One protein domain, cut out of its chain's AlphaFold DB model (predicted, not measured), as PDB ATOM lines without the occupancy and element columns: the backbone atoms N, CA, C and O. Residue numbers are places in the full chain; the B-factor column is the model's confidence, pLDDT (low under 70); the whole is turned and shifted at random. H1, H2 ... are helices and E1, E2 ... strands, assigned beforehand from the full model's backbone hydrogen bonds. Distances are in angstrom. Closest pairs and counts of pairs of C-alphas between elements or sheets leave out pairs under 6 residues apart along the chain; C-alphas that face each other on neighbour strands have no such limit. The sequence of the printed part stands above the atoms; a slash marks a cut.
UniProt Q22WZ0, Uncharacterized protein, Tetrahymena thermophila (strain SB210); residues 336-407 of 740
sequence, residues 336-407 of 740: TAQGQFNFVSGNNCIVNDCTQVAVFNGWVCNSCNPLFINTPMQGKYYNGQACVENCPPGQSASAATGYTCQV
ATOM      1  N   THR A 336     111.201 151.887 163.514       82.75
ATOM      2  CA  THR A 336     109.814 151.454 163.303       82.75
ATOM      3  C   THR A 336     108.931 152.630 162.898       82.75
ATOM      4  O   THR A 336     108.116 152.508 161.986       82.75
ATOM      5  N   ALA A 337     109.101 153.789 163.534       82.31
ATOM      6  CA  ALA A 337     108.429 155.024 163.144       82.31
ATOM      7  C   ALA A 337     108.946 155.546 161.793       82.31
ATOM      8  O   ALA A 337     108.159 155.967 160.950       82.31
ATOM      9  N   GLN A 338     110.260 155.475 161.550       87.25
ATOM     10  CA  GLN A 338     110.872 155.915 160.290       87.25
ATOM     11  C   GLN A 338     110.460 155.036 159.096       87.25
ATOM     12  O   GLN A 338     110.214 155.560 158.012       87.25
ATOM     13  N   GLY A 339     110.338 153.718 159.288       84.19
ATOM     14  CA  GLY A 339     109.974 152.755 158.241       84.19
ATOM     15  C   GLY A 339     108.540 152.881 157.711       84.19
ATOM     16  O   GLY A 339     108.198 152.240 156.720       84.19
ATOM     17  N   GLN A 340     107.707 153.714 158.339       86.38
ATOM     18  CA  GLN A 340     106.344 154.002 157.886       86.38
ATOM     19  C   GLN A 340     106.284 155.075 156.796       86.38
ATOM     20  O   GLN A 340     105.205 155.307 156.256       86.38
ATOM     21  N   PHE A 341     107.406 155.729 156.478       87.69
ATOM     22  CA  PHE A 341     107.467 156.817 155.508       87.69
ATOM     23  C   PHE A 341     108.289 156.447 154.272       87.69
ATOM     24  O   PHE A 341     109.383 155.891 154.381       87.69
ATOM     25  N   ASN A 342     107.810 156.874 153.108       86.75
ATOM     26  CA  ASN A 342     108.541 156.867 151.851       86.75
ATOM     27  C   ASN A 342     109.036 158.274 151.519       86.75
ATOM     28  O   ASN A 342     108.311 159.265 151.655       86.75
ATOM     29  N   PHE A 343     110.282 158.358 151.057       86.25
ATOM     30  CA  PHE A 343     110.857 159.608 150.575       86.25
ATOM     31  C   PHE A 343     110.202 160.013 149.252       86.25
ATOM     32  O   PHE A 343     110.017 159.172 148.372       86.25
ATOM     33  N   VAL A 344     109.871 161.299 149.108       83.69
ATOM     34  CA  VAL A 344     109.251 161.836 147.889       83.69
ATOM     35  C   VAL A 344     110.228 162.747 147.151       83.69
ATOM     36  O   VAL A 344     110.690 162.417 146.063       83.69
ATOM     37  N   SER A 345     110.515 163.923 147.715       82.12
ATOM     38  CA  SER A 345     111.432 164.909 147.130       82.12
ATOM     39  C   SER A 345     111.761 166.025 148.123       82.12
ATOM     40  O   SER A 345     110.938 166.371 148.974       82.12
ATOM     41  N   GLY A 346     112.944 166.631 147.994       85.88
ATOM     42  CA  GLY A 346     113.384 167.702 148.891       85.88
ATOM     43  C   GLY A 346     113.387 167.219 150.338       85.88
ATOM     44  O   GLY A 346     113.972 166.185 150.621       85.88
ATOM     45  N   ASN A 347     112.684 167.916 151.229       87.50
ATOM     46  CA  ASN A 347     112.556 167.496 152.630       87.50
ATOM     47  C   ASN A 347     111.288 166.666 152.904       87.50
ATOM     48  O   ASN A 347     110.965 166.396 154.060       87.50
ATOM     49  N   ASN A 348     110.550 166.284 151.858       86.38
ATOM     50  CA  ASN A 348     109.212 165.727 151.987       86.38
ATOM     51  C   ASN A 348     109.202 164.197 152.002       86.38
ATOM     52  O   ASN A 348     109.769 163.532 151.129       86.38
ATOM     53  N   CYS A 349     108.452 163.666 152.958       87.31
ATOM     54  CA  CYS A 349     108.166 162.255 153.154       87.31
ATOM     55  C   CYS A 349     106.656 162.032 153.232       87.31
ATOM     56  O   CYS A 349     105.913 162.934 153.609       87.31
ATOM     57  N   ILE A 350     106.192 160.837 152.883       87.25
ATOM     58  CA  ILE A 350     104.770 160.481 152.895       87.25
ATOM     59  C   ILE A 350     104.573 159.154 153.620       87.25
ATOM     60  O   ILE A 350     105.389 158.251 153.451       87.25
ATOM     61  N   VAL A 351     103.525 159.025 154.435       84.56
ATOM     62  CA  VAL A 351     103.204 157.742 155.082       84.56
ATOM     63  C   VAL A 351     102.830 156.701 154.019       84.56
ATOM     64  O   VAL A 351     102.096 157.004 153.084       84.56
ATOM     65  N   ASN A 352     103.334 155.475 154.162       77.81
ATOM     66  CA  ASN A 352     103.150 154.382 153.201       77.81
ATOM     67  C   ASN A 352     101.687 153.946 153.096       77.81
ATOM     68  O   ASN A 352     101.156 153.783 151.999       77.81
ATOM     69  N   ASP A 353     101.050 153.753 154.251       73.25
ATOM     70  CA  ASP A 353      99.648 153.377 154.372       73.25
ATOM     71  C   ASP A 353      99.109 153.872 155.718       73.25
ATOM     72  O   ASP A 353      99.451 153.349 156.781       73.25
ATOM     73  N   CYS A 354      98.240 154.882 155.677       74.38
ATOM     74  CA  CYS A 354      97.615 155.434 156.878       74.38
ATOM     75  C   CYS A 354      96.665 154.446 157.579       74.38
ATOM     76  O   CYS A 354      96.274 154.691 158.714       74.38
ATOM     77  N   THR A 355      96.317 153.315 156.954       68.12
ATOM     78  CA  THR A 355      95.491 152.258 157.561       68.12
ATOM     79  C   THR A 355      96.298 151.202 158.321       68.12
ATOM     80  O   THR A 355      95.713 150.435 159.082       68.12
ATOM     81  N   GLN A 356      97.630 151.178 158.172       68.69
ATOM     82  CA  GLN A 356      98.524 150.199 158.813       68.69
ATOM     83  C   GLN A 356      99.581 150.838 159.729       68.69
ATOM     84  O   GLN A 356     100.650 150.277 159.968       68.69
ATOM     85  N   VAL A 357      99.287 152.022 160.266       71.75
ATOM     86  CA  VAL A 357     100.165 152.719 161.214       71.75
ATOM     87  C   VAL A 357     100.232 151.947 162.533       71.75
ATOM     88  O   VAL A 357      99.238 151.828 163.249       71.75
ATOM     89  N   ALA A 358     101.425 151.461 162.880       70.19
ATOM     90  CA  ALA A 358     101.676 150.753 164.138       70.19
ATOM     91  C   ALA A 358     102.167 151.675 165.271       70.19
ATOM     92  O   ALA A 358     101.972 151.364 166.444       70.19
ATOM     93  N   VAL A 359     102.808 152.803 164.934       80.00
ATOM     94  CA  VAL A 359     103.354 153.770 165.903       80.00
ATOM     95  C   VAL A 359     102.947 155.176 165.492       80.00
ATOM     96  O   VAL A 359     103.286 155.618 164.396       80.00
ATOM     97  N   PHE A 360     102.259 155.884 166.387       81.69
ATOM     98  CA  PHE A 360     101.795 157.249 166.152       81.69
ATOM     99  C   PHE A 360     102.833 158.282 166.586       81.69
ATOM    100  O   PHE A 360     103.442 158.178 167.650       81.69
ATOM    101  N   ASN A 361     102.995 159.314 165.762       88.19
ATOM    102  CA  ASN A 361     103.679 160.553 166.108       88.19
ATOM    103  C   ASN A 361     103.034 161.721 165.341       88.19
ATOM    104  O   ASN A 361     102.141 161.517 164.515       88.19
ATOM    105  N   GLY A 362     103.472 162.955 165.603       88.06
ATOM    106  CA  GLY A 362     102.861 164.124 164.967       88.06
ATOM    107  C   GLY A 362     103.025 164.163 163.444       88.06
ATOM    108  O   GLY A 362     102.108 164.611 162.756       88.06
ATOM    109  N   TRP A 363     104.120 163.635 162.887       90.19
ATOM    110  CA  TRP A 363     104.300 163.532 161.436       90.19
ATOM    111  C   TRP A 363     103.276 162.599 160.793       90.19
ATOM    112  O   TRP A 363     102.726 162.935 159.747       90.19
ATOM    113  N   VAL A 364     102.979 161.469 161.439       88.06
ATOM    114  CA  VAL A 364     101.945 160.532 160.987       88.06
ATOM    115  C   VAL A 364     100.564 161.178 161.069       88.06
ATOM    116  O   VAL A 364      99.834 161.160 160.081       88.06
ATOM    117  N   CYS A 365     100.226 161.812 162.198       87.44
ATOM    118  CA  CYS A 365      98.953 162.524 162.349       87.44
ATOM    119  C   CYS A 365      98.770 163.588 161.257       87.44
ATOM    120  O   CYS A 365      97.710 163.685 160.650       87.44
ATOM    121  N   ASN A 366      99.821 164.348 160.945       87.62
ATOM    122  CA  ASN A 366      99.769 165.384 159.920       87.62
ATOM    123  C   ASN A 366      99.656 164.810 158.499       87.62
ATOM    124  O   ASN A 366      98.826 165.272 157.721       87.62
ATOM    125  N   SER A 367     100.454 163.787 158.179       85.81
ATOM    126  CA  SER A 367     100.450 163.134 156.864       85.81
ATOM    127  C   SER A 367      99.124 162.427 156.585       85.81
ATOM    128  O   SER A 367      98.670 162.385 155.447       85.81
ATOM    129  N   CYS A 368      98.459 161.913 157.616       80.75
ATOM    130  CA  CYS A 368      97.228 161.151 157.467       80.75
ATOM    131  C   CYS A 368      95.941 161.947 157.752       80.75
ATOM    132  O   CYS A 368      94.866 161.370 157.641       80.75
ATOM    133  N   ASN A 369      95.989 163.242 158.097       75.38
ATOM    134  CA  ASN A 369      94.786 164.072 158.285       75.38
ATOM    135  C   ASN A 369      94.328 164.623 156.915       75.38
ATOM    136  O   ASN A 369      94.963 165.558 156.418       75.38
ATOM    137  N   PRO A 370      93.321 164.008 156.246       54.94
ATOM    138  CA  PRO A 370      91.965 163.810 156.795       54.94
ATOM    139  C   PRO A 370      91.411 162.366 156.764       54.94
ATOM    140  O   PRO A 370      90.202 162.157 156.756       54.94
ATOM    141  N   LEU A 371      92.271 161.352 156.720       58.97
ATOM    142  CA  LEU A 371      91.926 159.957 156.406       58.97
ATOM    143  C   LEU A 371      91.259 159.180 157.556       58.97
ATOM    144  O   LEU A 371      90.768 158.072 157.346       58.97
ATOM    145  N   PHE A 372      91.231 159.739 158.766       58.88
ATOM    146  CA  PHE A 372      90.740 159.057 159.960       58.88
ATOM    147  C   PHE A 372      89.356 159.558 160.382       58.88
ATOM    148  O   PHE A 372      89.219 160.632 160.961       58.88
ATOM    149  N   ILE A 373      88.329 158.743 160.125       50.03
ATOM    150  CA  ILE A 373      86.928 159.026 160.501       50.03
ATOM    151  C   ILE A 373      86.558 158.437 161.879       50.03
ATOM    152  O   ILE A 373      85.482 158.711 162.396       50.03
ATOM    153  N   ASN A 374      87.454 157.649 162.491       48.50
ATOM    154  CA  ASN A 374      87.235 156.994 163.782       48.50
ATOM    155  C   ASN A 374      88.339 157.366 164.789       48.50
ATOM    156  O   ASN A 374      89.535 157.250 164.512       48.50
ATOM    157  N   THR A 375      87.940 157.778 165.995       42.72
ATOM    158  CA  THR A 375      88.829 157.905 167.163       42.72
ATOM    159  C   THR A 375      89.481 156.555 167.481       42.72
ATOM    160  O   THR A 375      88.765 155.552 167.483       42.72
ATOM    161  N   PRO A 376      90.801 156.487 167.760       52.00
ATOM    162  CA  PRO A 376      91.675 157.551 168.284       52.00
ATOM    163  C   PRO A 376      92.537 158.294 167.241       52.00
ATOM    164  O   PRO A 376      93.505 158.954 167.609       52.00
ATOM    165  N   MET A 377      92.238 158.181 165.944       62.25
ATOM    166  CA  MET A 377      93.184 158.600 164.898       62.25
ATOM    167  C   MET A 377      92.853 159.950 164.238       62.25
ATOM    168  O   MET A 377      93.565 160.385 163.343       62.25
ATOM    169  N   GLN A 378      91.813 160.660 164.678       67.31
ATOM    170  CA  GLN A 378      91.389 161.912 164.046       67.31
ATOM    171  C   GLN A 378      92.171 163.131 164.560       67.31
ATOM    172  O   GLN A 378      92.009 163.536 165.710       67.31
ATOM    173  N   GLY A 379      92.965 163.767 163.693       74.44
ATOM    174  CA  GLY A 379      93.550 165.078 163.971       74.44
ATOM    175  C   GLY A 379      94.936 165.317 163.380       74.44
ATOM    176  O   GLY A 379      95.641 164.387 163.004       74.44
ATOM    177  N   LYS A 380      95.348 166.589 163.316       84.31
ATOM    178  CA  LYS A 380      96.627 167.016 162.719       84.31
ATOM    179  C   LYS A 380      97.832 166.874 163.655       84.31
ATOM    180  O   LYS A 380      98.964 166.798 163.181       84.31
ATOM    181  N   TYR A 381      97.606 166.896 164.966       89.00
ATOM    182  CA  TYR A 381      98.661 167.001 165.975       89.00
ATOM    183  C   TYR A 381      98.686 165.780 166.882       89.00
ATOM    184  O   TYR A 381      97.643 165.203 167.158       89.00
ATOM    185  N   TYR A 382      99.854 165.402 167.391       90.31
ATOM    186  CA  TYR A 382      99.981 164.289 168.332       90.31
ATOM    187  C   TYR A 382     100.099 164.802 169.766       90.31
ATOM    188  O   TYR A 382     101.044 165.519 170.082       90.31
ATOM    189  N   ASN A 383      99.172 164.433 170.652       86.19
ATOM    190  CA  ASN A 383      99.181 164.885 172.052       86.19
ATOM    191  C   ASN A 383      99.955 163.959 173.014       86.19
ATOM    192  O   ASN A 383      99.864 164.129 174.227       86.19
ATOM    193  N   GLY A 384     100.674 162.961 172.487       83.81
ATOM    194  CA  GLY A 384     101.356 161.929 173.276       83.81
ATOM    195  C   GLY A 384     100.564 160.629 173.443       83.81
ATOM    196  O   GLY A 384     101.141 159.633 173.872       83.81
ATOM    197  N   GLN A 385      99.278 160.617 173.081       84.38
ATOM    198  CA  GLN A 385      98.412 159.436 173.151       84.38
ATOM    199  C   GLN A 385      97.652 159.175 171.845       84.38
ATOM    200  O   GLN A 385      97.474 158.026 171.453       84.38
ATOM    201  N   ALA A 386      97.188 160.232 171.181       85.88
ATOM    202  CA  ALA A 386      96.334 160.163 170.004       85.88
ATOM    203  C   ALA A 386      96.589 161.354 169.073       85.88
ATOM    204  O   ALA A 386      97.205 162.356 169.464       85.88
ATOM    205  N   CYS A 387      96.088 161.246 167.844       87.25
ATOM    206  CA  CYS A 387      95.971 162.404 166.970       87.25
ATOM    207  C   CYS A 387      94.796 163.275 167.447       87.25
ATOM    208  O   CYS A 387      93.763 162.752 167.860       87.25
ATOM    209  N   VAL A 388      94.974 164.595 167.439       86.25
ATOM    210  CA  VAL A 388      93.989 165.592 167.872       86.25
ATOM    211  C   VAL A 388      93.961 166.774 166.908       86.25
ATOM    212  O   VAL A 388      94.982 167.153 166.330       86.25
ATOM    213  N   GLU A 389      92.782 167.363 166.716       85.75
ATOM    214  CA  GLU A 389      92.621 168.550 165.863       85.75
ATOM    215  C   GLU A 389      93.274 169.798 166.463       85.75
ATOM    216  O   GLU A 389      93.824 170.619 165.741       85.75
ATOM    217  N   ASN A 390      93.275 169.918 167.792       84.12
ATOM    218  CA  ASN A 390      93.903 171.024 168.506       84.12
ATOM    219  C   ASN A 390      94.737 170.486 169.668       84.12
ATOM    220  O   ASN A 390      94.312 169.559 170.361       84.12
ATOM    221  N   CYS A 391      95.905 171.084 169.906       83.12
ATOM    222  CA  CYS A 391      96.698 170.754 171.085       83.12
ATOM    223  C   CYS A 391      95.961 171.122 172.386       83.12
ATOM    224  O   CYS A 391      95.184 172.081 172.398       83.12
ATOM    225  N   PRO A 392      96.206 170.387 173.489       83.88
ATOM    226  CA  PRO A 392      95.667 170.732 174.800       83.88
ATOM    227  C   PRO A 392      96.000 172.179 175.209       83.88
ATOM    228  O   PRO A 392      97.043 172.702 174.801       83.88
ATOM    229  N   PRO A 393      95.169 172.834 176.044       73.06
ATOM    230  CA  PRO A 393      95.438 174.190 176.517       73.06
ATOM    231  C   PRO A 393      96.849 174.336 177.107       73.06
ATOM    232  O   PRO A 393      97.262 173.538 177.946       73.06
ATOM    233  N   GLY A 394      97.584 175.363 176.670       67.06
ATOM    234  CA  GLY A 394      98.969 175.617 177.096       67.06
ATOM    235  C   GLY A 394     100.042 174.846 176.316       67.06
ATOM    236  O   GLY A 394     101.227 174.993 176.614       67.06
ATOM    237  N   GLN A 395      99.652 174.053 175.315       81.12
ATOM    238  CA  GLN A 395     100.571 173.371 174.409       81.12
ATOM    239  C   GLN A 395     100.422 173.876 172.973       81.12
ATOM    240  O   GLN A 395      99.341 174.291 172.556       81.12
ATOM    241  N   SER A 396     101.493 173.784 172.189       79.12
ATOM    242  CA  SER A 396     101.423 173.960 170.738       79.12
ATOM    243  C   SER A 396     102.255 172.922 170.004       79.12
ATOM    244  O   SER A 396     103.080 172.221 170.591       79.12
ATOM    245  N   ALA A 397     101.990 172.808 168.707       80.94
ATOM    246  CA  ALA A 397     102.684 171.910 167.811       80.94
ATOM    247  C   ALA A 397     102.972 172.621 166.488       80.94
ATOM    248  O   ALA A 397     102.122 173.321 165.937       80.94
ATOM    249  N   SER A 398     104.171 172.419 165.957       79.94
ATOM    250  CA  SER A 398     104.614 172.970 164.676       79.94
ATOM    251  C   SER A 398     105.477 171.948 163.941       79.94
ATOM    252  O   SER A 398     105.796 170.897 164.492       79.94
ATOM    253  N   ALA A 399     105.908 172.255 162.717       74.88
ATOM    254  CA  ALA A 399     106.894 171.419 162.033       74.88
ATOM    255  C   ALA A 399     108.186 171.250 162.864       74.88
ATOM    256  O   ALA A 399     108.766 170.170 162.869       74.88
ATOM    257  N   ALA A 400     108.585 172.266 163.646       71.50
ATOM    258  CA  ALA A 400     109.759 172.193 164.519       71.50
ATOM    259  C   ALA A 400     109.590 171.196 165.682       71.50
ATOM    260  O   ALA A 400     110.565 170.591 166.117       71.50
ATOM    261  N   THR A 401     108.359 170.972 166.158       75.44
ATOM    262  CA  THR A 401     108.055 169.945 167.176       75.44
ATOM    263  C   THR A 401     107.650 168.603 166.553       75.44
ATOM    264  O   THR A 401     107.165 167.708 167.249       75.44
ATOM    265  N   GLY A 402     107.778 168.465 165.229       83.19
ATOM    266  CA  GLY A 402     107.268 167.326 164.470       83.19
ATOM    267  C   GLY A 402     105.767 167.118 164.627       83.19
ATOM    268  O   GLY A 402     105.310 165.983 164.713       83.19
ATOM    269  N   TYR A 403     105.016 168.215 164.745       87.62
ATOM    270  CA  TYR A 403     103.581 168.270 165.031       87.62
ATOM    271  C   TYR A 403     103.155 167.558 166.326       87.62
ATOM    272  O   TYR A 403     101.987 167.205 166.494       87.62
ATOM    273  N   THR A 404     104.084 167.373 167.264       88.75
ATOM    274  CA  THR A 404     103.780 166.884 168.612       88.75
ATOM    275  C   THR A 404     103.451 168.068 169.515       88.75
ATOM    276  O   THR A 404     104.170 169.070 169.502       88.75
ATOM    277  N   CYS A 405     102.365 167.967 170.279       85.94
ATOM    278  CA  CYS A 405     101.962 168.977 171.249       85.94
ATOM    279  C   CYS A 405     102.946 168.994 172.416       85.94
ATOM    280  O   CYS A 405     103.180 167.973 173.065       85.94
ATOM    281  N   GLN A 406     103.538 170.157 172.666       81.44
ATOM    282  CA  GLN A 406     104.497 170.375 173.744       81.44
ATOM    283  C   GLN A 406     104.115 171.621 174.538       81.44
ATOM    284  O   GLN A 406     103.523 172.555 173.993       81.44
ATOM    285  N   VAL A 407     104.424 171.613 175.838       76.94
ATOM    286  CA  VAL A 407     104.218 172.766 176.726       76.94
ATOM    287  C   VAL A 407     105.088 173.915 176.239       76.94
ATOM    288  O   VAL A 407     106.296 173.750 176.111       76.94
TER     289      VAL A 407
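Overview. This is residues 336 to 407 of the 740 residues of an uncharacterized protein of Tetrahymena thermophila (strain SB210) (UniProt Q22WZ0). With little regular structure, the domain is a small strand hairpin, E1 and E2, at one end, a short helix, H1, in the middle, and loops of residues 369 to 407 that make the other end. The 72 printed residues hold two antiparallel strands, then one helix; the class is mixed, with 16 residues in named elements. The whole is compact, with a radius of gyration of the C-alphas of 11.7 A, and spans 34 by 28 by 20 A.

Arrangement. E1, residues 341 to 345, and E2, residues 348 to 351, form a hairpin at 149 degrees; N 342 and O 350 are 2.8 A apart, within hydrogen-bond range. The closest C-alphas of E2 and H1, residues 362 to 368, are those of Val 351 and Ser 367, 6.3 A apart. E1 and H1 are apart. In H1 every O i to N i+4 pair is within hydrogen-bond range. Residues 381 to 382 pair with 387 to 388, and 395 to 396 with 406 to 407, both antiparallel.

Along the chain. E1 begins at C-alpha 341 (107.467, 156.817, 155.508) and is 12.3 A long; E2 is 10.5 A. H1, 9.8 A, ends at C-alpha 368 (97.228, 161.151, 157.467).

Size, cuts and confidence. The printed part has no cut. No link is long. Confidence is under 70 at residues 355 to 356, 370 to 378 and 394.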